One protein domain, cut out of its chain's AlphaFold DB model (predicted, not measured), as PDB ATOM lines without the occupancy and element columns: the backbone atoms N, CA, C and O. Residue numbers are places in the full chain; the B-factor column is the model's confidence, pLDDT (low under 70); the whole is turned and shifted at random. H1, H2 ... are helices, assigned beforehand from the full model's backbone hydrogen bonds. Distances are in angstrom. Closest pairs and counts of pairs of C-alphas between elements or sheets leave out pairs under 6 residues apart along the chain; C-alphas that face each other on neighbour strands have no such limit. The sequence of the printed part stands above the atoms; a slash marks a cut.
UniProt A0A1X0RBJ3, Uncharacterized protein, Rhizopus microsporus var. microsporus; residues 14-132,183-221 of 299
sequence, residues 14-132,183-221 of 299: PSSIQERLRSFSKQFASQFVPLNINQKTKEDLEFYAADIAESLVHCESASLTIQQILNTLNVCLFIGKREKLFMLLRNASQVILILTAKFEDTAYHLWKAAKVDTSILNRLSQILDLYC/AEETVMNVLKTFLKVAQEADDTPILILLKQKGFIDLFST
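Overview. This is residues 14 to 132 and 183 to 221 of the 299 residues of an uncharacterized protein of Rhizopus microsporus var. microsporus (UniProt A0A1X0RBJ3). Six helices stand side by side in an up-and-down bundle, in two rows: H2, H3 and H6 in one, H1, H4 and H7 in the other. The hairpin of H1 and H2 makes one side; at the opposite side H8 packs on H6 and H7, and H9 crosses near the end of H6, while H5 runs across H7 near its end. The printed part has 158 residues with nine named helices, H1 to H9 in chain order, and no named strand; the class is all helix. It is compact, with a radius of gyration of the C-alphas of 15.3 A and spans of 43 by 37 by 27 A.

Arrangement. H3, residues 63 to 82, is the longest helix. It forms a hairpin with H4, residues 86 to 102, at a shallow tilt of 24 degrees; the closest C-alphas, of Gly 80 and Leu 89, are 5.6 A apart. H3 also forms a hairpin with H2, residues 39 to 57, with C-alphas 69 and 52 closest at 5.7 A. H1, residues 15 to 32, touches H2 at a shallow tilt of 8 degrees, opposite ways, a further hairpin; Ser 25 and Ala 53 have the closest C-alphas, 4.5 A apart. H4 touches H7, residues 183 to 200, running the same way at 27 degrees, a shallow tilt, with C-alphas 90 and 186 closest at 4.8 A. H6, residues 120 to 130, is the hub and touches five helices, among them H3, with C-alphas 74 and 120 closest at 5.5 A. H8, residues 204 to 210, touches H6 at a shallow tilt of 14 degrees, C-alphas 125 and 209 being closest at 5.7 A. H9, residues 213 to 219, touches H6 at a steep tilt of 67 degrees, with C-alphas 129 and 214 closest at 4.0 A. H5, residues 104 to 113, is about perpendicular to H7, at 86 degrees, and touches its residues 196 to 200 alone, C-alphas 107 and 197 being closest at 4.8 A. H1 and H7 are apart. Every O i to N i+4 pair is within hydrogen-bond range in H1, H2, H3, H4 and H7; the counts are 5 of 6 in H5, 4 of 7 in H6 and 1 of 3 in both H8 and H9, where 4 of 4 and 3 of 4 O i to N i+3 pairs are within range.

Along the chain. H3 measures 29.4 A from first to last C-alpha, H2 27.1 A, H7 26.2 A, H1 25.1 A and H4 24.2 A. H1 begins at C-alpha 15, (235.273, 296.010, 191.175), and H9 ends at C-alpha 219, (271.899, 304.159, 215.170).

Size, cuts and confidence. The C-alphas farthest apart, of Ser 15 and Thr 221, are 47.4 A apart. Residues 133 to 182 are not printed, and C-alphas 132 and 183 are 7.8 A apart across the cut. Of the links printed whole, none is long. pLDDT is under 70 at residues 14 to 36, 52 to 53 and 55 to 64.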
ATOM      1  N   PRO A  14     233.255 298.590 193.899       42.31
ATOM      2  CA  PRO A  14     233.952 297.452 194.513       42.31
ATOM      3  C   PRO A  14     234.854 296.686 193.528       42.31
ATOM      4  O   PRO A  14     235.953 296.268 193.884       42.31
ATOM      5  N   SER A  15     234.475 296.635 192.242       47.59
ATOM      6  CA  SER A  15     235.273 296.010 191.175       47.59
ATOM      7  C   SER A  15     236.693 296.577 191.040       47.59
ATOM      8  O   SER A  15     237.613 295.843 190.689       47.59
ATOM      9  N   SER A  16     236.913 297.854 191.376       55.81
ATOM     10  CA  SER A  16     238.224 298.501 191.236       55.81
ATOM     11  C   SER A  16     239.248 298.062 192.288       55.81
ATOM     12  O   SER A  16     240.449 298.084 192.019       55.81
ATOM     13  N   ILE A  17     238.808 297.659 193.485       46.25
ATOM     14  CA  ILE A  17     239.698 297.200 194.560       46.25
ATOM     15  C   ILE A  17     240.052 295.734 194.331       46.25
ATOM     16  O   ILE A  17     241.234 295.390 194.349       46.25
ATOM     17  N   GLN A  18     239.060 294.903 194.017       50.31
ATOM     18  CA  GLN A  18     239.243 293.495 193.678       50.31
ATOM     19  C   GLN A  18     240.179 293.295 192.473       50.31
ATOM     20  O   GLN A  18     241.067 292.443 192.509       50.31
ATOM     21  N   GLU A  19     240.047 294.104 191.417       51.75
ATOM     22  CA  GLU A  19     240.949 294.053 190.257       51.75
ATOM     23  C   GLU A  19     242.371 294.516 190.594       51.75
ATOM     24  O   GLU A  19     243.344 293.898 190.151       51.75
ATOM     25  N   ARG A  20     242.518 295.555 191.427       50.56
ATOM     26  CA  ARG A  20     243.831 296.011 191.911       50.56
ATOM     27  C   ARG A  20     244.501 294.966 192.797       50.56
ATOM     28  O   ARG A  20     245.700 294.745 192.644       50.56
ATOM     29  N   LEU A  21     243.744 294.300 193.669       50.25
ATOM     30  CA  LEU A  21     244.228 293.195 194.499       50.25
ATOM     31  C   LEU A  21     244.616 291.992 193.637       50.25
ATOM     32  O   LEU A  21     245.719 291.492 193.790       50.25
ATOM     33  N   ARG A  22     243.799 291.598 192.650       55.38
ATOM     34  CA  ARG A  22     244.151 290.541 191.679       55.38
ATOM     35  C   ARG A  22     245.430 290.856 190.907       55.38
ATOM     36  O   ARG A  22     246.279 289.981 190.744       55.38
ATOM     37  N   SER A  23     245.573 292.086 190.415       52.25
ATOM     38  CA  SER A  23     246.769 292.513 189.683       52.25
ATOM     39  C   SER A  23     248.004 292.524 190.586       52.25
ATOM     40  O   SER A  23     249.059 292.040 190.179       52.25
ATOM     41  N   PHE A  24     247.862 293.023 191.819       53.06
ATOM     42  CA  PHE A  24     248.912 292.992 192.831       53.06
ATOM     43  C   PHE A  24     249.319 291.555 193.167       53.06
ATOM     44  O   PHE A  24     250.500 291.246 193.107       53.06
ATOM     45  N   SER A  25     248.361 290.661 193.419       56.03
ATOM     46  CA  SER A  25     248.594 289.241 193.703       56.03
ATOM     47  C   SER A  25     249.369 288.537 192.589       56.03
ATOM     48  O   SER A  25     250.318 287.806 192.863       56.03
ATOM     49  N   LYS A  26     249.013 288.783 191.320       57.88
ATOM     50  CA  LYS A  26     249.722 288.208 190.163       57.88
ATOM     51  C   LYS A  26     251.152 288.735 190.040       57.88
ATOM     52  O   LYS A  26     252.074 287.951 189.822       57.88
ATOM     53  N   GLN A  27     251.344 290.046 190.195       56.91
ATOM     54  CA  GLN A  27     252.678 290.652 190.162       56.91
ATOM     55  C   GLN A  27     253.534 290.174 191.336       56.91
ATOM     56  O   GLN A  27     254.684 289.789 191.137       56.91
ATOM     57  N   PHE A  28     252.948 290.117 192.529       58.03
ATOM     58  CA  PHE A  28     253.572 289.607 193.737       58.03
ATOM     59  C   PHE A  28     254.057 288.175 193.534       58.03
ATOM     60  O   PHE A  28     255.252 287.949 193.668       58.03
ATOM     61  N   ALA A  29     253.196 287.246 193.100       60.41
ATOM     62  CA  ALA A  29     253.578 285.852 192.875       60.41
ATOM     63  C   ALA A  29     254.726 285.704 191.861       60.41
ATOM     64  O   ALA A  29     255.670 284.954 192.102       60.41
ATOM     65  N   SER A  30     254.706 286.487 190.774       61.72
ATOM     66  CA  SER A  30     255.779 286.476 189.766       61.72
ATOM     67  C   SER A  30     257.125 287.014 190.272       61.72
ATOM     68  O   SER A  30     258.168 286.660 189.733       61.72
ATOM     69  N   GLN A  31     257.110 287.858 191.308       61.16
ATOM     70  CA  GLN A  31     258.304 288.452 191.925       61.16
ATOM     71  C   GLN A  31     258.694 287.762 193.239       61.16
ATOM     72  O   GLN A  31     259.714 288.100 193.840       61.16
ATOM     73  N   PHE A  32     257.876 286.825 193.723       64.12
ATOM     74  CA  PHE A  32     258.051 286.190 195.026       64.12
ATOM     75  C   PHE A  32     259.095 285.075 195.006       64.12
ATOM     76  O   PHE A  32     259.745 284.828 196.018       64.12
ATOM     77  N   VAL A  33     259.271 284.427 193.853       66.69
ATOM     78  CA  VAL A  33     260.132 283.255 193.683       66.69
ATOM     79  C   VAL A  33     261.440 283.677 193.004       66.69
ATOM     80  O   VAL A  33     261.430 284.054 191.832       66.69
ATOM     81  N   PRO A  34     262.586 283.649 193.708       66.12
ATOM     82  CA  PRO A  34     263.880 283.939 193.100       66.12
ATOM     83  C   PRO A  34     264.261 282.891 192.045       66.12
ATOM     84  O   PRO A  34     263.925 281.717 192.169       66.12
ATOM     85  N   LEU A  35     265.022 283.298 191.025       63.81
ATOM     86  CA  LEU A  35     265.420 282.411 189.922       63.81
ATOM     87  C   LEU A  35     266.470 281.355 190.324       63.81
ATOM     88  O   LEU A  35     266.494 280.274 189.746       63.81
ATOM     89  N   ASN A  36     267.304 281.649 191.329       66.25
ATOM     90  CA  ASN A  36     268.471 280.844 191.714       66.25
ATOM     91  C   ASN A  36     268.322 280.250 193.125       66.25
ATOM     92  O   ASN A  36     269.071 280.601 194.036       66.25
ATOM     93  N   ILE A  37     267.339 279.373 193.323       74.88
ATOM     94  CA  ILE A  37     267.123 278.652 194.590       74.88
ATOM     95  C   ILE A  37     266.954 277.154 194.345       74.88
ATOM     96  O   ILE A  37     266.665 276.726 193.228       74.88
ATOM     97  N   ASN A  38     267.144 276.345 195.391       82.69
ATOM     98  CA  ASN A  38     266.951 274.900 195.284       82.69
ATOM     99  C   ASN A  38     265.487 274.555 194.942       82.69
ATOM    100  O   ASN A  38     264.560 275.259 195.348       82.69
ATOM    101  N   GLN A  39     265.293 273.450 194.216       80.62
ATOM    102  CA  GLN A  39     263.996 273.072 193.643       80.62
ATOM    103  C   GLN A  39     262.893 272.913 194.701       80.62
ATOM    104  O   GLN A  39     261.789 273.404 194.508       80.62
ATOM    105  N   LYS A  40     263.208 272.318 195.856       81.31
ATOM    106  CA  LYS A  40     262.242 272.152 196.950       81.31
ATOM    107  C   LYS A  40     261.764 273.497 197.513       81.31
ATOM    108  O   LYS A  40     260.575 273.707 197.694       81.31
ATOM    109  N   THR A  41     262.687 274.428 197.757       75.31
ATOM    110  CA  THR A  41     262.355 275.777 198.249       75.31
ATOM    111  C   THR A  41     261.570 276.556 197.203       75.31
ATOM    112  O   THR A  41     260.708 277.356 197.548       75.31
ATOM    113  N   LYS A  42     261.858 276.320 195.920       77.12
ATOM    114  CA  LYS A  42     261.118 276.912 194.811       77.12
ATOM    115  C   LYS A  42     259.662 276.450 194.803       77.12
ATOM    116  O   LYS A  42     258.783 277.300 194.806       77.12
ATOM    117  N   GLU A  43     259.427 275.142 194.872       78.00
ATOM    118  CA  GLU A  43     258.083 274.551 194.926       78.00
ATOM    119  C   GLU A  43     257.298 275.038 196.152       78.00
ATOM    120  O   GLU A  43     256.151 275.465 196.021       78.00
ATOM    121  N   ASP A  44     257.940 275.069 197.326       75.31
ATOM    122  CA  ASP A  44     257.341 275.604 198.552       75.31
ATOM    123  C   ASP A  44     256.931 277.083 198.373       75.31
ATOM    124  O   ASP A  44     255.813 277.474 198.708       75.31
ATOM    125  N   LEU A  45     257.811 277.929 197.818       74.62
ATOM    126  CA  LEU A  45     257.528 279.355 197.611       74.62
ATOM    127  C   LEU A  45     256.480 279.613 196.524       74.62
ATOM    128  O   LEU A  45     255.693 280.545 196.675       74.62
ATOM    129  N   GLU A  46     256.447 278.813 195.457       76.62
ATOM    130  CA  GLU A  46     255.407 278.872 194.424       76.62
ATOM    131  C   GLU A  46     254.032 278.533 195.012       76.62
ATOM    132  O   GLU A  46     253.060 279.250 194.756       76.62
ATOM    133  N   PHE A  47     253.963 277.509 195.869       79.44
ATOM    134  CA  PHE A  47     252.750 277.158 196.601       79.44
ATOM    135  C   PHE A  47     252.282 278.303 197.514       79.44
ATOM    136  O   PHE A  47     251.132 278.733 197.426       79.44
ATOM    137  N   TYR A  48     253.173 278.864 198.339       76.88
ATOM    138  CA  TYR A  48     252.817 279.977 199.231       76.88
ATOM    139  C   TYR A  48     252.432 281.251 198.474       76.88
ATOM    140  O   TYR A  48     251.537 281.980 198.899       76.88
ATOM    141  N   ALA A  49     253.085 281.533 197.346       70.12
ATOM    142  CA  ALA A  49     252.738 282.661 196.494       70.12
ATOM    143  C   ALA A  49     251.320 282.523 195.922       70.12
ATOM    144  O   ALA A  49     250.579 283.508 195.893       70.12
ATOM    145  N   ALA A  50     250.940 281.315 195.494       71.25
ATOM    146  CA  ALA A  50     249.592 281.021 195.019       71.25
ATOM    147  C   ALA A  50     248.547 281.164 196.138       71.25
ATOM    148  O   ALA A  50     247.532 281.824 195.927       71.25
ATOM    149  N   ASP A  51     248.833 280.647 197.335       73.19
ATOM    150  CA  ASP A  51     247.958 280.741 198.514       73.19
ATOM    151  C   ASP A  51     247.725 282.198 198.965       73.19
ATOM    152  O   ASP A  51     246.589 282.624 199.196       73.19
ATOM    153  N   ILE A  52     248.786 283.016 199.001       69.25
ATOM    154  CA  ILE A  52     248.677 284.458 199.287       69.25
ATOM    155  C   ILE A  52     247.870 285.158 198.194       69.25
ATOM    156  O   ILE A  52     247.013 285.995 198.495       69.25
ATOM    157  N   ALA A  53     248.144 284.841 196.926       67.62
ATOM    158  CA  ALA A  53     247.446 285.441 195.802       67.62
ATOM    159  C   ALA A  53     245.945 285.142 195.860       67.62
ATOM    160  O   ALA A  53     245.149 286.067 195.714       67.62
ATOM    161  N   GLU A  54     245.572 283.890 196.115       70.12
ATOM    162  CA  GLU A  54     244.190 283.449 196.266       70.12
ATOM    163  C   GLU A  54     243.520 284.120 197.468       70.12
ATOM    164  O   GLU A  54     242.456 284.722 197.319       70.12
ATOM    165  N   SER A  55     244.173 284.127 198.629       69.44
ATOM    166  CA  SER A  55     243.651 284.765 199.841       69.44
ATOM    167  C   SER A  55     243.402 286.266 199.644       69.44
ATOM    168  O   SER A  55     242.342 286.779 199.994       69.44
ATOM    169  N   LEU A  56     244.325 286.988 199.000       64.94
ATOM    170  CA  LEU A  56     244.166 288.418 198.706       64.94
ATOM    171  C   LEU A  56     242.983 288.718 197.772       64.94
ATOM    172  O   LEU A  56     242.352 289.765 197.909       64.94
ATOM    173  N   VAL A  57     242.657 287.814 196.842       65.12
ATOM    174  CA  VAL A  57     241.497 287.968 195.944       65.12
ATOM    175  C   VAL A  57     240.172 287.831 196.691       65.12
ATOM    176  O   VAL A  57     239.202 288.491 196.326       65.12
ATOM    177  N   HIS A  58     240.138 287.022 197.749       64.44
ATOM    178  CA  HIS A  58     238.944 286.757 198.554       64.44
ATOM    179  C   HIS A  58     238.850 287.645 199.812       64.44
ATOM    180  O   HIS A  58     237.941 287.485 200.622       64.44
ATOM    181  N   CYS A  59     239.761 288.613 199.970       59.12
ATOM    182  CA  CYS A  59     239.895 289.465 201.158       59.12
ATOM    183  C   CYS A  59     238.721 290.444 201.391       59.12
ATOM    184  O   CYS A  59     238.671 291.091 202.434       59.12
ATOM    185  N   GLU A  60     237.763 290.572 200.467       54.28
ATOM    186  CA  GLU A  60     236.659 291.541 200.588       54.28
ATOM    187  C   GLU A  60     235.661 291.248 201.725       54.28
ATOM    188  O   GLU A  60     234.811 292.095 201.993       54.28
ATOM    189  N   SER A  61     235.747 290.104 202.423       49.28
ATOM    190  CA  SER A  61     234.695 289.713 203.374       49.28
ATOM    191  C   SER A  61     235.093 289.139 204.742       49.28
ATOM    192  O   SER A  61     234.176 288.769 205.471       49.28
ATOM    193  N   ALA A  62     236.362 289.029 205.167       52.41
ATOM    194  CA  ALA A  62     236.623 288.419 206.485       52.41
ATOM    195  C   ALA A  62     237.978 288.746 207.133       52.41
ATOM    196  O   ALA A  62     239.040 288.544 206.548       52.41
ATOM    197  N   SER A  63     237.934 289.076 208.425       54.38
ATOM    198  CA  SER A  63     239.074 289.065 209.358       54.38
ATOM    199  C   SER A  63     239.889 287.756 209.318       54.38
ATOM    200  O   SER A  63     241.100 287.763 209.536       54.38
ATOM    201  N   LEU A  64     239.247 286.636 208.963       61.88
ATOM    202  CA  LEU A  64     239.882 285.323 208.794       61.88
ATOM    203  C   LEU A  64     240.924 285.296 207.662       61.88
ATOM    204  O   LEU A  64     241.954 284.636 207.798       61.88
ATOM    205  N   THR A  65     240.701 286.040 206.578       72.19
ATOM    206  CA  THR A  65     241.597 286.055 205.412       72.19
ATOM    207  C   THR A  65     242.891 286.812 205.706       72.19
ATOM    208  O   THR A  65     243.967 286.388 205.290       72.19
ATOM    209  N   ILE A  66     242.822 287.886 206.502       74.88
ATOM    210  CA  ILE A  66     244.013 288.616 206.964       74.88
ATOM    211  C   ILE A  66     244.902 287.685 207.788       74.88
ATOM    212  O   ILE A  66     246.107 287.616 207.557       74.88
ATOM    213  N   GLN A  67     244.320 286.921 208.716       76.25
ATOM    214  CA  GLN A  67     245.086 286.006 209.556       76.25
ATOM    215  C   GLN A  67     245.753 284.881 208.745       76.25
ATOM    216  O   GLN A  67     246.897 284.526 209.032       76.25
ATOM    217  N   GLN A  68     245.085 284.358 207.712       77.81
ATOM    218  CA  GLN A  68     245.676 283.394 206.777       77.81
ATOM    219  C   GLN A  68     246.865 283.997 206.020       77.81
ATOM    220  O   GLN A  68     247.957 283.434 206.067       77.81
ATOM    221  N   ILE A  69     246.701 285.188 205.431       79.81
ATOM    222  CA  ILE A  69     247.784 285.888 204.720       79.81
ATOM    223  C   ILE A  69     248.981 286.131 205.648       79.81
ATOM    224  O   ILE A  69     250.125 285.874 205.276       79.81
ATOM    225  N   LEU A  70     248.728 286.595 206.875       84.25
ATOM    226  CA  LEU A  70     249.766 286.809 207.881       84.25
ATOM    227  C   LEU A  70     250.499 285.503 208.222       84.25
ATOM    228  O   LEU A  70     251.729 285.493 208.263       84.25
ATOM    229  N   ASN A  71     249.784 284.393 208.413       84.81
ATOM    230  CA  ASN A  71     250.400 283.093 208.688       84.81
ATOM    231  C   ASN A  71     251.316 282.641 207.543       84.81
ATOM    232  O   ASN A  71     252.457 282.250 207.803       84.81
ATOM    233  N   THR A  72     250.862 282.751 206.294       83.38
ATOM    234  CA  THR A  72     251.669 282.371 205.128       83.38
ATOM    235  C   THR A  72     252.898 283.279 204.999       83.38
ATOM    236  O   THR A  72     254.023 282.790 204.884       83.38
ATOM    237  N   LEU A  73     252.742 284.598 205.168       86.12
ATOM    238  CA  LEU A  73     253.867 285.543 205.177       86.12
ATOM    239  C   LEU A  73     254.868 285.268 206.306       86.12
ATOM    240  O   LEU A  73     256.072 285.431 206.108       86.12
ATOM    241  N   ASN A  74     254.405 284.815 207.471       88.75
ATOM    242  CA  ASN A  74     255.275 284.441 208.583       88.75
ATOM    243  C   ASN A  74     256.210 283.275 208.211       88.75
ATOM    244  O   ASN A  74     257.397 283.288 208.551       88.75
ATOM    245  N   VAL A  75     255.692 282.285 207.475       86.38
ATOM    246  CA  VAL A  75     256.487 281.172 206.932       86.38
ATOM    247  C   VAL A  75     257.477 281.682 205.884       86.38
ATOM    248  O   VAL A  75     258.660 281.340 205.933       86.38
ATOM    249  N   CYS A  76     257.045 282.569 204.987       83.62
ATOM    250  CA  CYS A  76     257.920 283.154 203.972       83.62
ATOM    251  C   CYS A  76     259.063 283.982 204.576       83.62
ATOM    252  O   CYS A  76     260.199 283.865 204.123       83.62
ATOM    253  N   LEU A  77     258.805 284.768 205.626       90.69
ATOM    254  CA  LEU A  77     259.845 285.499 206.360       90.69
ATOM    255  C   LEU A  77     260.876 284.547 206.975       90.69
ATOM    256  O   LEU A  77     262.073 284.829 206.940       90.69
ATOM    257  N   PHE A  78     260.432 283.407 207.515       88.81
ATOM    258  CA  PHE A  78     261.338 282.395 208.057       88.81
ATOM    259  C   PHE A  78     262.265 281.818 206.985       88.81
ATOM    260  O   PHE A  78     263.482 281.804 207.177       88.81
ATOM    261  N   ILE A  79     261.699 281.384 205.856       83.25
ATOM    262  CA  ILE A  79     262.461 280.841 204.726       83.25
ATOM    263  C   ILE A  79     263.407 281.911 204.176       83.25
ATOM    264  O   ILE A  79     264.606 281.671 204.055       83.25
ATOM    265  N   GLY A  80     262.895 283.116 203.918       85.75
ATOM    266  CA  GLY A  80     263.673 284.221 203.370       85.75
ATOM    267  C   GLY A  80     264.846 284.622 204.255       85.75
ATOM    268  O   GLY A  80     265.931 284.873 203.740       85.75
ATOM    269  N   LYS A  81     264.676 284.612 205.583       90.00
ATOM    270  CA  LYS A  81     265.774 284.869 206.524       90.00
ATOM    271  C   LYS A  81     266.811 283.746 206.476       90.00
ATOM    272  O   LYS A  81     268.000 284.027 206.352       90.00
ATOM    273  N   ARG A  82     266.367 282.486 206.574       88.06
ATOM    274  CA  ARG A  82     267.250 281.306 206.620       88.06
ATOM    275  C   ARG A  82     268.109 281.188 205.362       88.06
ATOM    276  O   ARG A  82     269.307 280.956 205.462       88.06
ATOM    277  N   GLU A  83     267.493 281.391 204.206       81.88
ATOM    278  CA  GLU A  83     268.118 281.252 202.888       81.88
ATOM    279  C   GLU A  83     268.689 282.585 202.354       81.88
ATOM    280  O   GLU A  83     269.177 282.643 201.229       81.88
ATOM    281  N   LYS A  84     268.624 283.677 203.137       86.00
ATOM    282  CA  LYS A  84     269.059 285.040 202.756       86.00
ATOM    283  C   LYS A  84     268.454 285.544 201.431       86.00
ATOM    284  O   LYS A  84     269.122 286.180 200.617       86.00
ATOM    285  N   LEU A  85     267.163 285.297 201.214       84.94
ATOM    286  CA  LEU A  85     266.432 285.714 200.014       84.94
ATOM    287  C   LEU A  85     265.923 287.154 200.169       84.94
ATOM    288  O   LEU A  85     264.758 287.389 200.485       84.94
ATOM    289  N   PHE A  86     266.795 288.138 199.949       86.50
ATOM    290  CA  PHE A  86     266.494 289.556 200.206       86.50
ATOM    291  C   PHE A  86     265.262 290.088 199.459       86.50
ATOM    292  O   PHE A  86     264.458 290.812 200.041       86.50
ATOM    293  N   MET A  87     265.045 289.670 198.208       83.06
ATOM    294  CA  MET A  87     263.849 290.045 197.441       83.06
ATOM    295  C   MET A  87     262.554 289.526 198.091       83.06
ATOM    296  O   MET A  87     261.562 290.250 198.168       83.06
ATOM    297  N   LEU A  88     262.579 288.299 198.620       83.12
ATOM    298  CA  LEU A  88     261.451 287.708 199.342       83.12
ATOM    299  C   LEU A  88     261.169 288.475 200.641       83.12
ATOM    300  O   LEU A  88     260.020 288.812 200.923       83.12
ATOM    301  N   LEU A  89     262.216 288.803 201.405       89.69
ATOM    302  CA  LEU A  89     262.103 289.596 202.634       89.69
ATOM    303  C   LEU A  89     261.524 290.992 202.365       89.69
ATOM    304  O   LEU A  89     260.635 291.453 203.090       89.69
ATOM    305  N   ARG A  90     261.975 291.641 201.287       90.25
ATOM    306  CA  ARG A  90     261.439 292.921 200.820       90.25
ATOM    307  C   ARG A  90     259.953 292.812 200.492       90.25
ATOM    308  O   ARG A  90     259.157 293.586 201.016       90.25
ATOM    309  N   ASN A  91     259.562 291.838 199.673       82.56
ATOM    310  CA  ASN A  91     258.173 291.683 199.238       82.56
ATOM    311  C   ASN A  91     257.243 291.342 200.410       82.56
ATOM    312  O   ASN A  91     256.178 291.943 200.546       82.56
ATOM    313  N   ALA A  92     257.659 290.431 201.293       86.44
ATOM    314  CA  ALA A  92     256.880 290.063 202.470       86.44
ATOM    315  C   ALA A  92     256.695 291.254 203.428       86.44
ATOM    316  O   ALA A  92     255.567 291.548 203.824       86.44
ATOM    317  N   SER A  93     257.770 291.985 203.751       91.62
ATOM    318  CA  SER A  93     257.680 293.180 204.608       91.62
ATOM    319  C   SER A  93     256.800 294.274 203.997       91.62
ATOM    320  O   SER A  93     256.042 294.923 204.717       91.62
ATOM    321  N   GLN A  94     256.837 294.449 202.672       86.94
ATOM    322  CA  GLN A  94     255.992 295.411 201.968       86.94
ATOM    323  C   GLN A  94     254.506 295.053 202.069       86.94
ATOM    324  O   GLN A  94     253.689 295.923 202.368       86.94
ATOM    325  N   VAL A  95     254.141 293.784 201.847       83.44
ATOM    326  CA  VAL A  95     252.748 293.331 201.989       83.44
ATOM    327  C   VAL A  95     252.261 293.550 203.414       83.44
ATOM    328  O   VAL A  95     251.188 294.118 203.602       83.44
ATOM    329  N   ILE A  96     253.055 293.159 204.414       89.75
ATOM    330  CA  ILE A  96     252.687 293.329 205.825       89.75
ATOM    331  C   ILE A  96     252.459 294.808 206.144       89.75
ATOM    332  O   ILE A  96     251.442 295.141 206.753       89.75
ATOM    333  N   LEU A  97     253.342 295.702 205.685       90.44
ATOM    334  CA  LEU A  97     253.154 297.141 205.855       90.44
ATOM    335  C   LEU A  97     251.845 297.615 205.209       90.44
ATOM    336  O   LEU A  97     251.086 298.348 205.839       90.44
ATOM    337  N   ILE A  98     251.569 297.209 203.966       82.19
ATOM    338  CA  ILE A  98     250.352 297.605 203.244       82.19
ATOM    339  C   ILE A  98     249.105 297.139 203.996       82.19
ATOM    340  O   ILE A  98     248.176 297.929 204.157       82.19
ATOM    341  N   LEU A  99     249.082 295.890 204.464       81.94
ATOM    342  CA  LEU A  99     247.959 295.350 205.227       81.94
ATOM    343  C   LEU A  99     247.767 296.121 206.536       81.94
ATOM    344  O   LEU A  99     246.666 296.585 206.817       81.94
ATOM    345  N   THR A 100     248.853 296.343 207.277       88.06
ATOM    346  CA  THR A 100     248.846 297.073 208.557       88.06
ATOM    347  C   THR A 100     248.390 298.522 208.390       88.06
ATOM    348  O   THR A 100     247.692 299.061 209.241       88.06
ATOM    349  N   ALA A 101     248.765 299.173 207.287       82.31
ATOM    350  CA  ALA A 101     248.387 300.556 207.017       82.31
ATOM    351  C   ALA A 101     246.946 300.705 206.506       82.31
ATOM    352  O   ALA A 101     246.357 301.769 206.688       82.31
ATOM    353  N   LYS A 102     246.399 299.686 205.831       78.75
ATOM    354  CA  LYS A 102     245.074 299.750 205.193       78.75
ATOM    355  C   LYS A 102     243.942 299.148 206.019       78.75
ATOM    356  O   LYS A 102     242.804 299.556 205.822       78.75
ATOM    357  N   PHE A 103     244.232 298.179 206.883       79.06
ATOM    358  CA  PHE A 103     243.222 297.433 207.629       79.06
ATOM    359  C   PHE A 103     243.532 297.493 209.125       79.06
ATOM    360  O   PHE A 103     244.500 296.875 209.575       79.06
ATOM    361  N   GLU A 104     242.699 298.208 209.884       72.56
ATOM    362  CA  GLU A 104     242.882 298.470 211.324       72.56
ATOM    363  C   GLU A 104     243.071 297.179 212.139       72.56
ATOM    364  O   GLU A 104     244.015 297.066 212.924       72.56
ATOM    365  N   ASP A 105     242.276 296.143 211.854       80.94
ATOM    366  CA  ASP A 105     242.358 294.842 212.536       80.94
ATOM    367  C   ASP A 105     243.729 294.160 212.388       80.94
ATOM    368  O   ASP A 105     244.149 293.394 213.260       80.94
ATOM    369  N   THR A 106     244.470 294.443 211.310       85.12
ATOM    370  CA  THR A 106     245.800 293.852 211.087       85.12
ATOM    371  C   THR A 106     246.768 294.272 212.186       85.12
ATOM    372  O   THR A 106     247.493 293.430 212.718       85.12
ATOM    373  N   ALA A 107     246.768 295.555 212.559       88.38
ATOM    374  CA  ALA A 107     247.641 296.068 213.609       88.38
ATOM    375  C   ALA A 107     247.340 295.388 214.952       88.38
ATOM    376  O   ALA A 107     248.257 294.908 215.625       88.38
ATOM    377  N   TYR A 108     246.056 295.241 215.284       87.81
ATOM    378  CA  TYR A 108     245.617 294.528 216.479       87.81
ATOM    379  C   TYR A 108     246.057 293.054 216.482       87.81
ATOM    380  O   TYR A 108     246.578 292.564 217.487       87.81
ATOM    381  N   HIS A 109     245.911 292.340 215.361       87.88
ATOM    382  CA  HIS A 109     246.356 290.948 215.248       87.88
ATOM    383  C   HIS A 109     247.872 290.797 215.429       87.88
ATOM    384  O   HIS A 109     248.314 289.895 216.149       87.88
ATOM    385  N   LEU A 110     248.663 291.685 214.822       92.56
ATOM    386  CA  LEU A 110     250.120 291.696 214.973       92.56
ATOM    387  C   LEU A 110     250.532 291.979 216.422       92.56
ATOM    388  O   LEU A 110     251.361 291.250 216.970       92.56
ATOM    389  N   TRP A 111     249.920 292.979 217.061       93.00
ATOM    390  CA  TRP A 111     250.156 293.307 218.467       93.00
ATOM    391  C   TRP A 111     249.802 292.142 219.396       93.00
ATOM    392  O   TRP A 111     250.612 291.733 220.228       93.00
ATOM    393  N   LYS A 112     248.620 291.540 219.223       90.81
ATOM    394  CA  LYS A 112     248.162 290.425 220.063       90.81
ATOM    395  C   LYS A 112     249.118 289.231 219.992       90.81
ATOM    396  O   LYS A 112     249.343 288.560 220.999       90.81
ATOM    397  N   ALA A 113     249.695 288.978 218.818       88.69
ATOM    398  CA  ALA A 113     250.664 287.910 218.604       88.69
ATOM    399  C   ALA A 113     252.092 288.260 219.065       88.69
ATOM    400  O   ALA A 113     252.920 287.359 219.150       88.69
ATOM    401  N   ALA A 114     252.398 289.523 219.392       87.94
ATOM    402  CA  ALA A 114     253.753 290.008 219.686       87.94
ATOM    403  C   ALA A 114     254.467 289.234 220.810       87.94
ATOM    404  O   ALA A 114     255.688 289.110 220.802       87.94
ATOM    405  N   LYS A 115     253.704 288.664 221.753       83.56
ATOM    406  CA  LYS A 115     254.222 287.863 222.877       83.56
ATOM    407  C   LYS A 115     254.750 286.483 222.473       83.56
ATOM    408  O   LYS A 115     255.320 285.790 223.307       83.56
ATOM    409  N   VAL A 116     254.515 286.059 221.234       88.25
ATOM    410  CA  VAL A 116     254.969 284.771 220.714       88.25
ATOM    411  C   VAL A 116     256.283 284.978 219.966       88.25
ATOM    412  O   VAL A 116     256.342 285.777 219.031       88.25
ATOM    413  N   ASP A 117     257.326 284.226 220.316       83.25
ATOM    414  CA  ASP A 117     258.664 284.352 219.704       83.25
ATOM    415  C   ASP A 117     258.664 284.113 218.188       83.25
ATOM    416  O   ASP A 117     259.484 284.653 217.450       83.25
ATOM    417  N   THR A 118     257.711 283.322 217.700       86.06
ATOM    418  CA  THR A 118     257.529 283.023 216.275       86.06
ATOM    419  C   THR A 118     256.603 284.006 215.560       86.06
ATOM    420  O   THR A 118     256.251 283.766 214.402       86.06
ATOM    421  N   SER A 119     256.190 285.091 216.221       93.06
ATOM    422  CA  SER A 119     255.328 286.114 215.634       93.06
ATOM    423  C   SER A 119     256.009 286.849 214.486       93.06
ATOM    424  O   SER A 119     257.234 286.944 214.403       93.06
ATOM    425  N   ILE A 120     255.188 287.432 213.615       94.75
ATOM    426  CA  ILE A 120     255.662 288.230 212.484       94.75
ATOM    427  C   ILE A 120     256.525 289.395 212.960       94.75
ATOM    428  O   ILE A 120     257.557 289.652 212.355       94.75
ATOM    429  N   LEU A 121     256.151 290.065 214.054       96.31
ATOM    430  CA  LEU A 121     256.937 291.173 214.596       96.31
ATOM    431  C   LEU A 121     258.328 290.702 215.034       96.31
ATOM    432  O   LEU A 121     259.313 291.299 214.617       96.31
ATOM    433  N   ASN A 122     258.434 289.584 215.756       95.00
ATOM    434  CA  ASN A 122     259.736 289.004 216.105       95.00
ATOM    435  C   ASN A 122     260.549 288.594 214.867       95.00
ATOM    436  O   ASN A 122     261.761 288.787 214.818       95.00
ATOM    437  N   ARG A 123     259.909 288.053 213.824       95.06
ATOM    438  CA  ARG A 123     260.630 287.733 212.581       95.06
ATOM    439  C   ARG A 123     261.103 288.984 211.856       95.06
ATOM    440  O   ARG A 123     262.250 289.016 211.429       95.06
ATOM    441  N   LEU A 124     260.253 290.003 211.735       96.81
ATOM    442  CA  LEU A 124     260.587 291.280 211.106       96.81
ATOM    443  C   LEU A 124     261.679 292.027 211.877       96.81
ATOM    444  O   LEU A 124     262.544 292.642 211.267       96.81
ATOM    445  N   SER A 125     261.697 291.968 213.204       95.94
ATOM    446  CA  SER A 125     262.782 292.581 213.966       95.94
ATOM    447  C   SER A 125     264.109 291.868 213.690       95.94
ATOM    448  O   SER A 125     265.125 292.511 213.458       95.94
ATOM    449  N   GLN A 126     264.091 290.537 213.621       94.69
ATOM    450  CA  GLN A 126     265.276 289.731 213.336       94.69
ATOM    451  C   GLN A 126     265.797 289.843 211.894       94.69
ATOM    452  O   GLN A 126     266.931 289.444 211.632       94.69
ATOM    453  N   ILE A 127     264.997 290.307 210.923       94.06
ATOM    454  CA  ILE A 127     265.535 290.531 209.570       94.06
ATOM    455  C   ILE A 127     266.454 291.753 209.519       94.06
ATOM    456  O   ILE A 127     267.264 291.839 208.601       94.06
ATOM    457  N   LEU A 128     266.357 292.672 210.490       94.44
ATOM    458  CA  LEU A 128     267.230 293.846 210.567       94.44
ATOM    459  C   LEU A 128     268.701 293.442 210.747       94.44
ATOM    460  O   LEU A 128     269.566 294.072 210.153       94.44
ATOM    461  N   ASP A 129     268.976 292.323 211.430       91.31
ATOM    462  CA  ASP A 129     270.332 291.763 211.607       91.31
ATOM    463  C   ASP A 129     271.026 291.386 210.281       91.31
ATOM    464  O   ASP A 129     272.231 291.108 210.241       91.31
ATOM    465  N   LEU A 130     270.264 291.291 209.187       89.00
ATOM    466  CA  LEU A 130     270.784 290.937 207.870       89.00
ATOM    467  C   LEU A 130     271.276 292.149 207.076       89.00
ATOM    468  O   LEU A 130     271.979 291.960 206.082       89.00
ATOM    469  N   TYR A 131     270.892 293.364 207.474       87.25
ATOM    470  CA  TYR A 131     271.143 294.575 206.708       87.25
ATOM    471  C   TYR A 131     272.262 295.404 207.331       87.25
ATOM    472  O   TYR A 131     272.272 295.689 208.521       87.25
ATOM    473  N   CYS A 132     273.196 295.810 206.481       80.00
ATOM    474  CA  CYS A 132     274.215 296.807 206.767       80.00
ATOM    475  C   CYS A 132     274.085 297.918 205.722       80.00
ATOM    476  O   CYS A 132     273.653 297.665 204.592       80.00
ATOM    477  N   ALA A 183     267.804 296.994 200.659       90.81
ATOM    478  CA  ALA A 183     268.023 297.123 202.103       90.81
ATOM    479  C   ALA A 183     267.209 298.260 202.731       90.81
ATOM    480  O   ALA A 183     266.451 298.052 203.675       90.81
ATOM    481  N   GLU A 184     267.315 299.452 202.150       93.50
ATOM    482  CA  GLU A 184     266.643 300.656 202.639       93.50
ATOM    483  C   GLU A 184     265.121 300.510 202.658       93.50
ATOM    484  O   GLU A 184     264.473 300.842 203.649       93.50
ATOM    485  N   GLU A 185     264.545 299.985 201.574       94.06
ATOM    486  CA  GLU A 185     263.101 299.789 201.460       94.06
ATOM    487  C   GLU A 185     262.607 298.752 202.473       94.06
ATOM    488  O   GLU A 185     261.613 298.981 203.160       94.06
ATOM    489  N   THR A 186     263.330 297.638 202.612       95.44
ATOM    490  CA  THR A 186     262.962 296.565 203.542       95.44
ATOM    491  C   THR A 186     263.008 297.048 204.986       95.44
ATOM    492  O   THR A 186     262.037 296.868 205.722       95.44
ATOM    493  N   VAL A 187     264.095 297.717 205.386       97.19
ATOM    494  CA  VAL A 187     264.232 298.286 206.734       97.19
ATOM    495  C   VAL A 187     263.126 299.307 206.990       97.19
ATOM    496  O   VAL A 187     262.435 299.218 208.001       97.19
ATOM    497  N   MET A 188     262.859 300.216 206.050       97.69
ATOM    498  CA  MET A 188     261.773 301.186 206.209       97.69
ATOM    499  C   MET A 188     260.391 300.533 206.314       97.69
ATOM    500  O   MET A 188     259.556 301.025 207.076       97.69
ATOM    501  N   ASN A 189     260.135 299.439 205.590       97.00
ATOM    502  CA  ASN A 189     258.880 298.696 205.699       97.00
ATOM    503  C   ASN A 189     258.705 298.090 207.094       97.00
ATOM    504  O   ASN A 189     257.622 298.196 207.676       97.00
ATOM    505  N   VAL A 190     259.775 297.519 207.655       98.00
ATOM    506  CA  VAL A 190     259.791 297.004 209.030       98.00
ATOM    507  C   VAL A 190     259.502 298.128 210.022       98.00
ATOM    508  O   VAL A 190     258.519 298.048 210.757       98.00
ATOM    509  N   LEU A 191     260.293 299.207 210.007       97.88
ATOM    510  CA  LEU A 191     260.167 300.308 210.970       97.88
ATOM    511  C   LEU A 191     258.767 300.944 210.939       97.88
ATOM    512  O   LEU A 191     258.156 301.166 211.983       97.88
ATOM    513  N   LYS A 192     258.210 301.178 209.744       97.44
ATOM    514  CA  LYS A 192     256.853 301.728 209.591       97.44
ATOM    515  C   LYS A 192     255.766 300.776 210.084       97.44
ATOM    516  O   LYS A 192     254.769 301.244 210.628       97.44
ATOM    517  N   THR A 193     255.951 299.467 209.910       97.06
ATOM    518  CA  THR A 193     255.015 298.463 210.433       97.06
ATOM    519  C   THR A 193     254.967 298.548 211.955       97.06
ATOM    520  O   THR A 193     253.888 298.708 212.514       97.06
ATOM    521  N   PHE A 194     256.124 298.535 212.625       97.38
ATOM    522  CA  PHE A 194     256.191 298.677 214.083       97.38
ATOM    523  C   PHE A 194     255.564 299.982 214.573       97.38
ATOM    524  O   PHE A 194     254.794 299.956 215.528       97.38
ATOM    525  N   LEU A 195     255.835 301.099 213.890       95.62
ATOM    526  CA  LEU A 195     255.290 302.401 214.267       95.62
ATOM    527  C   LEU A 195     253.764 302.399 214.195       95.62
ATOM    528  O   LEU A 195     253.103 302.842 215.129       95.62
ATOM    529  N   LYS A 196     253.203 301.862 213.107       94.31
ATOM    530  CA  LYS A 196     251.751 301.784 212.937       94.31
ATOM    531  C   LYS A 196     251.115 300.874 213.987       94.31
ATOM    532  O   LYS A 196     250.115 301.258 214.574       94.31
ATOM    533  N   VAL A 197     251.707 299.711 214.276       94.44
ATOM    534  CA  VAL A 197     251.188 298.816 215.327       94.44
ATOM    535  C   VAL A 197     251.227 299.497 216.699       94.44
ATOM    536  O   VAL A 197     250.265 299.382 217.452       94.44
ATOM    537  N   ALA A 198     252.295 300.231 217.013       92.50
ATOM    538  CA  ALA A 198     252.407 300.933 218.288       92.50
ATOM    539  C   ALA A 198     251.395 302.082 218.437       92.50
ATOM    540  O   ALA A 198     250.862 302.295 219.522       92.50
ATOM    541  N   GLN A 199     251.096 302.791 217.344       91.06
ATOM    542  CA  GLN A 199     250.096 303.863 217.320       91.06
ATOM    543  C   GLN A 199     248.662 303.356 217.527       91.06
ATOM    544  O   GLN A 199     247.861 304.055 218.137       91.06
ATOM    545  N   GLU A 200     248.344 302.166 217.015       89.38
ATOM    546  CA  GLU A 200     246.996 301.580 217.090       89.38
ATOM    547  C   GLU A 200     246.748 300.765 218.371       89.38
ATOM    548  O   GLU A 200     245.602 300.471 218.702       89.38
ATOM    549  N   ALA A 201     247.803 300.359 219.084       87.38
ATOM    550  CA  ALA A 201     247.696 299.511 220.270       87.38
ATOM    551  C   ALA A 201     248.437 300.101 221.480       87.38
ATOM    552  O   ALA A 201     247.868 300.886 222.237       87.38
ATOM    553  N   ASP A 202     249.688 299.697 221.700       88.25
ATOM    554  CA  ASP A 202     250.563 300.240 222.737       88.25
ATOM    555  C   ASP A 202     252.041 300.105 222.341       88.25
ATOM    556  O   ASP A 202     252.377 299.572 221.285       88.25
ATOM    557  N   ASP A 203     252.938 300.553 223.215       86.88
ATOM    558  CA  ASP A 203     254.383 300.595 222.982       86.88
ATOM    559  C   ASP A 203     255.106 299.231 223.088       86.88
ATOM    560  O   ASP A 203     256.304 299.129 222.816       86.88
ATOM    561  N   THR A 204     254.399 298.149 223.442       88.31
ATOM    562  CA  THR A 204     254.980 296.808 223.641       88.31
ATOM    563  C   THR A 204     255.714 296.256 222.408       88.31
ATOM    564  O   THR A 204     256.794 295.687 222.584       88.31
ATOM    565  N   PRO A 205     255.212 296.402 221.163       90.94
ATOM    566  CA  PRO A 205     255.921 295.972 219.960       90.94
ATOM    567  C   PRO A 205     257.311 296.593 219.817       90.94
ATOM    568  O   PRO A 205     258.222 295.934 219.330       90.94
ATOM    569  N   ILE A 206     257.512 297.833 220.263       91.44
ATOM    570  CA  ILE A 206     258.805 298.520 220.129       91.44
ATOM    571  C   ILE A 206     259.861 297.865 221.030       91.44
ATOM    572  O   ILE A 206     261.034 297.807 220.667       91.44
ATOM    573  N   LEU A 207     259.458 297.261 222.152       90.12
ATOM    574  CA  LEU A 207     260.375 296.512 223.017       90.12
ATOM    575  C   LEU A 207     261.003 295.303 222.316       90.12
ATOM    576  O   LEU A 207     262.102 294.888 222.677       90.12
ATOM    577  N   ILE A 208     260.327 294.735 221.311       92.38
ATOM    578  CA  ILE A 208     260.902 293.668 220.486       92.38
ATOM    579  C   ILE A 208     262.111 294.204 219.714       92.38
ATOM    580  O   ILE A 208     263.140 293.531 219.669       92.38
ATOM    581  N   LEU A 209     262.004 295.415 219.151       92.75
ATOM    582  CA  LEU A 209     263.094 296.072 218.426       92.75
ATOM    583  C   LEU A 209     264.275 296.382 219.345       92.75
ATOM    584  O   LEU A 209     265.404 296.090 218.975       92.75
ATOM    585  N   LEU A 210     264.027 296.884 220.561       88.81
ATOM    586  CA  LEU A 210     265.093 297.193 221.529       88.81
ATOM    587  C   LEU A 210     265.948 295.981 221.920       88.81
ATOM    588  O   LEU A 210     267.095 296.137 222.331       88.81
ATOM    589  N   LYS A 211     265.401 294.770 221.781       88.69
ATOM    590  CA  LYS A 211     266.116 293.513 222.035       88.69
ATOM    591  C   LYS A 211     266.897 293.007 220.824       88.69
ATOM    592  O   LYS A 211     267.676 292.070 220.970       88.69
ATOM    593  N   GLN A 212     266.682 293.570 219.633       91.50
ATOM    594  CA  GLN A 212     267.384 293.145 218.425       91.50
ATOM    595  C   GLN A 212     268.622 293.988 218.180       91.50
ATOM    596  O   GLN A 212     268.538 295.200 217.984       91.50
ATOM    597  N   LYS A 213     269.767 293.313 218.078       89.75
ATOM    598  CA  LYS A 213     271.037 293.957 217.758       89.75
ATOM    599  C   LYS A 213     270.961 294.748 216.450       89.75
ATOM    600  O   LYS A 213     271.346 295.907 216.430       89.75
ATOM    601  N   GLY A 214     270.381 294.177 215.398       91.12
ATOM    602  CA  GLY A 214     270.271 294.828 214.099       91.12
ATOM    603  C   GLY A 214     269.443 296.108 214.110       91.12
ATOM    604  O   GLY A 214     269.663 296.944 213.252       91.12
ATOM    605  N   PHE A 215     268.523 296.299 215.066       94.38
ATOM    606  CA  PHE A 215     267.850 297.590 215.255       94.38
ATOM    607  C   PHE A 215     268.763 298.606 215.948       94.38
ATOM    608  O   PHE A 215     268.818 299.759 215.533       94.38
ATOM    609  N   ILE A 216     269.487 298.176 216.984       90.50
ATOM    610  CA  ILE A 216     270.449 299.009 217.716       90.50
ATOM    611  C   ILE A 216     271.580 299.484 216.786       90.50
ATOM    612  O   ILE A 216     271.926 300.661 216.792       90.50
ATOM    613  N   ASP A 217     272.061 298.613 215.902       88.56
ATOM    614  CA  ASP A 217     273.101 298.934 214.918       88.56
ATOM    615  C   ASP A 217     272.632 299.981 213.870       88.56
ATOM    616  O   ASP A 217     273.460 300.634 213.232       88.56
ATOM    617  N   LEU A 218     271.316 300.223 213.713       90.75
ATOM    618  CA  LEU A 218     270.794 301.290 212.836       90.75
ATOM    619  C   LEU A 218     271.093 302.702 213.351       90.75
ATOM    620  O   LEU A 218     270.972 303.653 212.585       90.75
ATOM    621  N   PHE A 219     271.471 302.867 214.620       85.50
ATOM    622  CA  PHE A 219     271.899 304.159 215.170       85.50
ATOM    623  C   PHE A 219     273.371 304.481 214.854       85.50
ATOM    624  O   PHE A 219     273.925 305.430 215.398       85.50
ATOM    625  N   SER A 220     273.999 303.730 213.944       81.50
ATOM    626  CA  SER A 220     275.332 304.022 213.409       81.50
ATOM    627  C   SER A 220     275.333 305.201 212.427       81.50
ATOM    628  O   SER A 220     274.368 305.428 211.694       81.50
ATOM    629  N   THR A 221     276.470 305.897 212.334       74.69
ATOM    630  CA  THR A 221     276.727 306.947 211.335       74.69
ATOM    631  C   THR A 221     276.713 306.465 209.891       74.69
ATOM    632  O   THR A 221     276.531 307.280 208.989       74.69
TER     633      THR A 221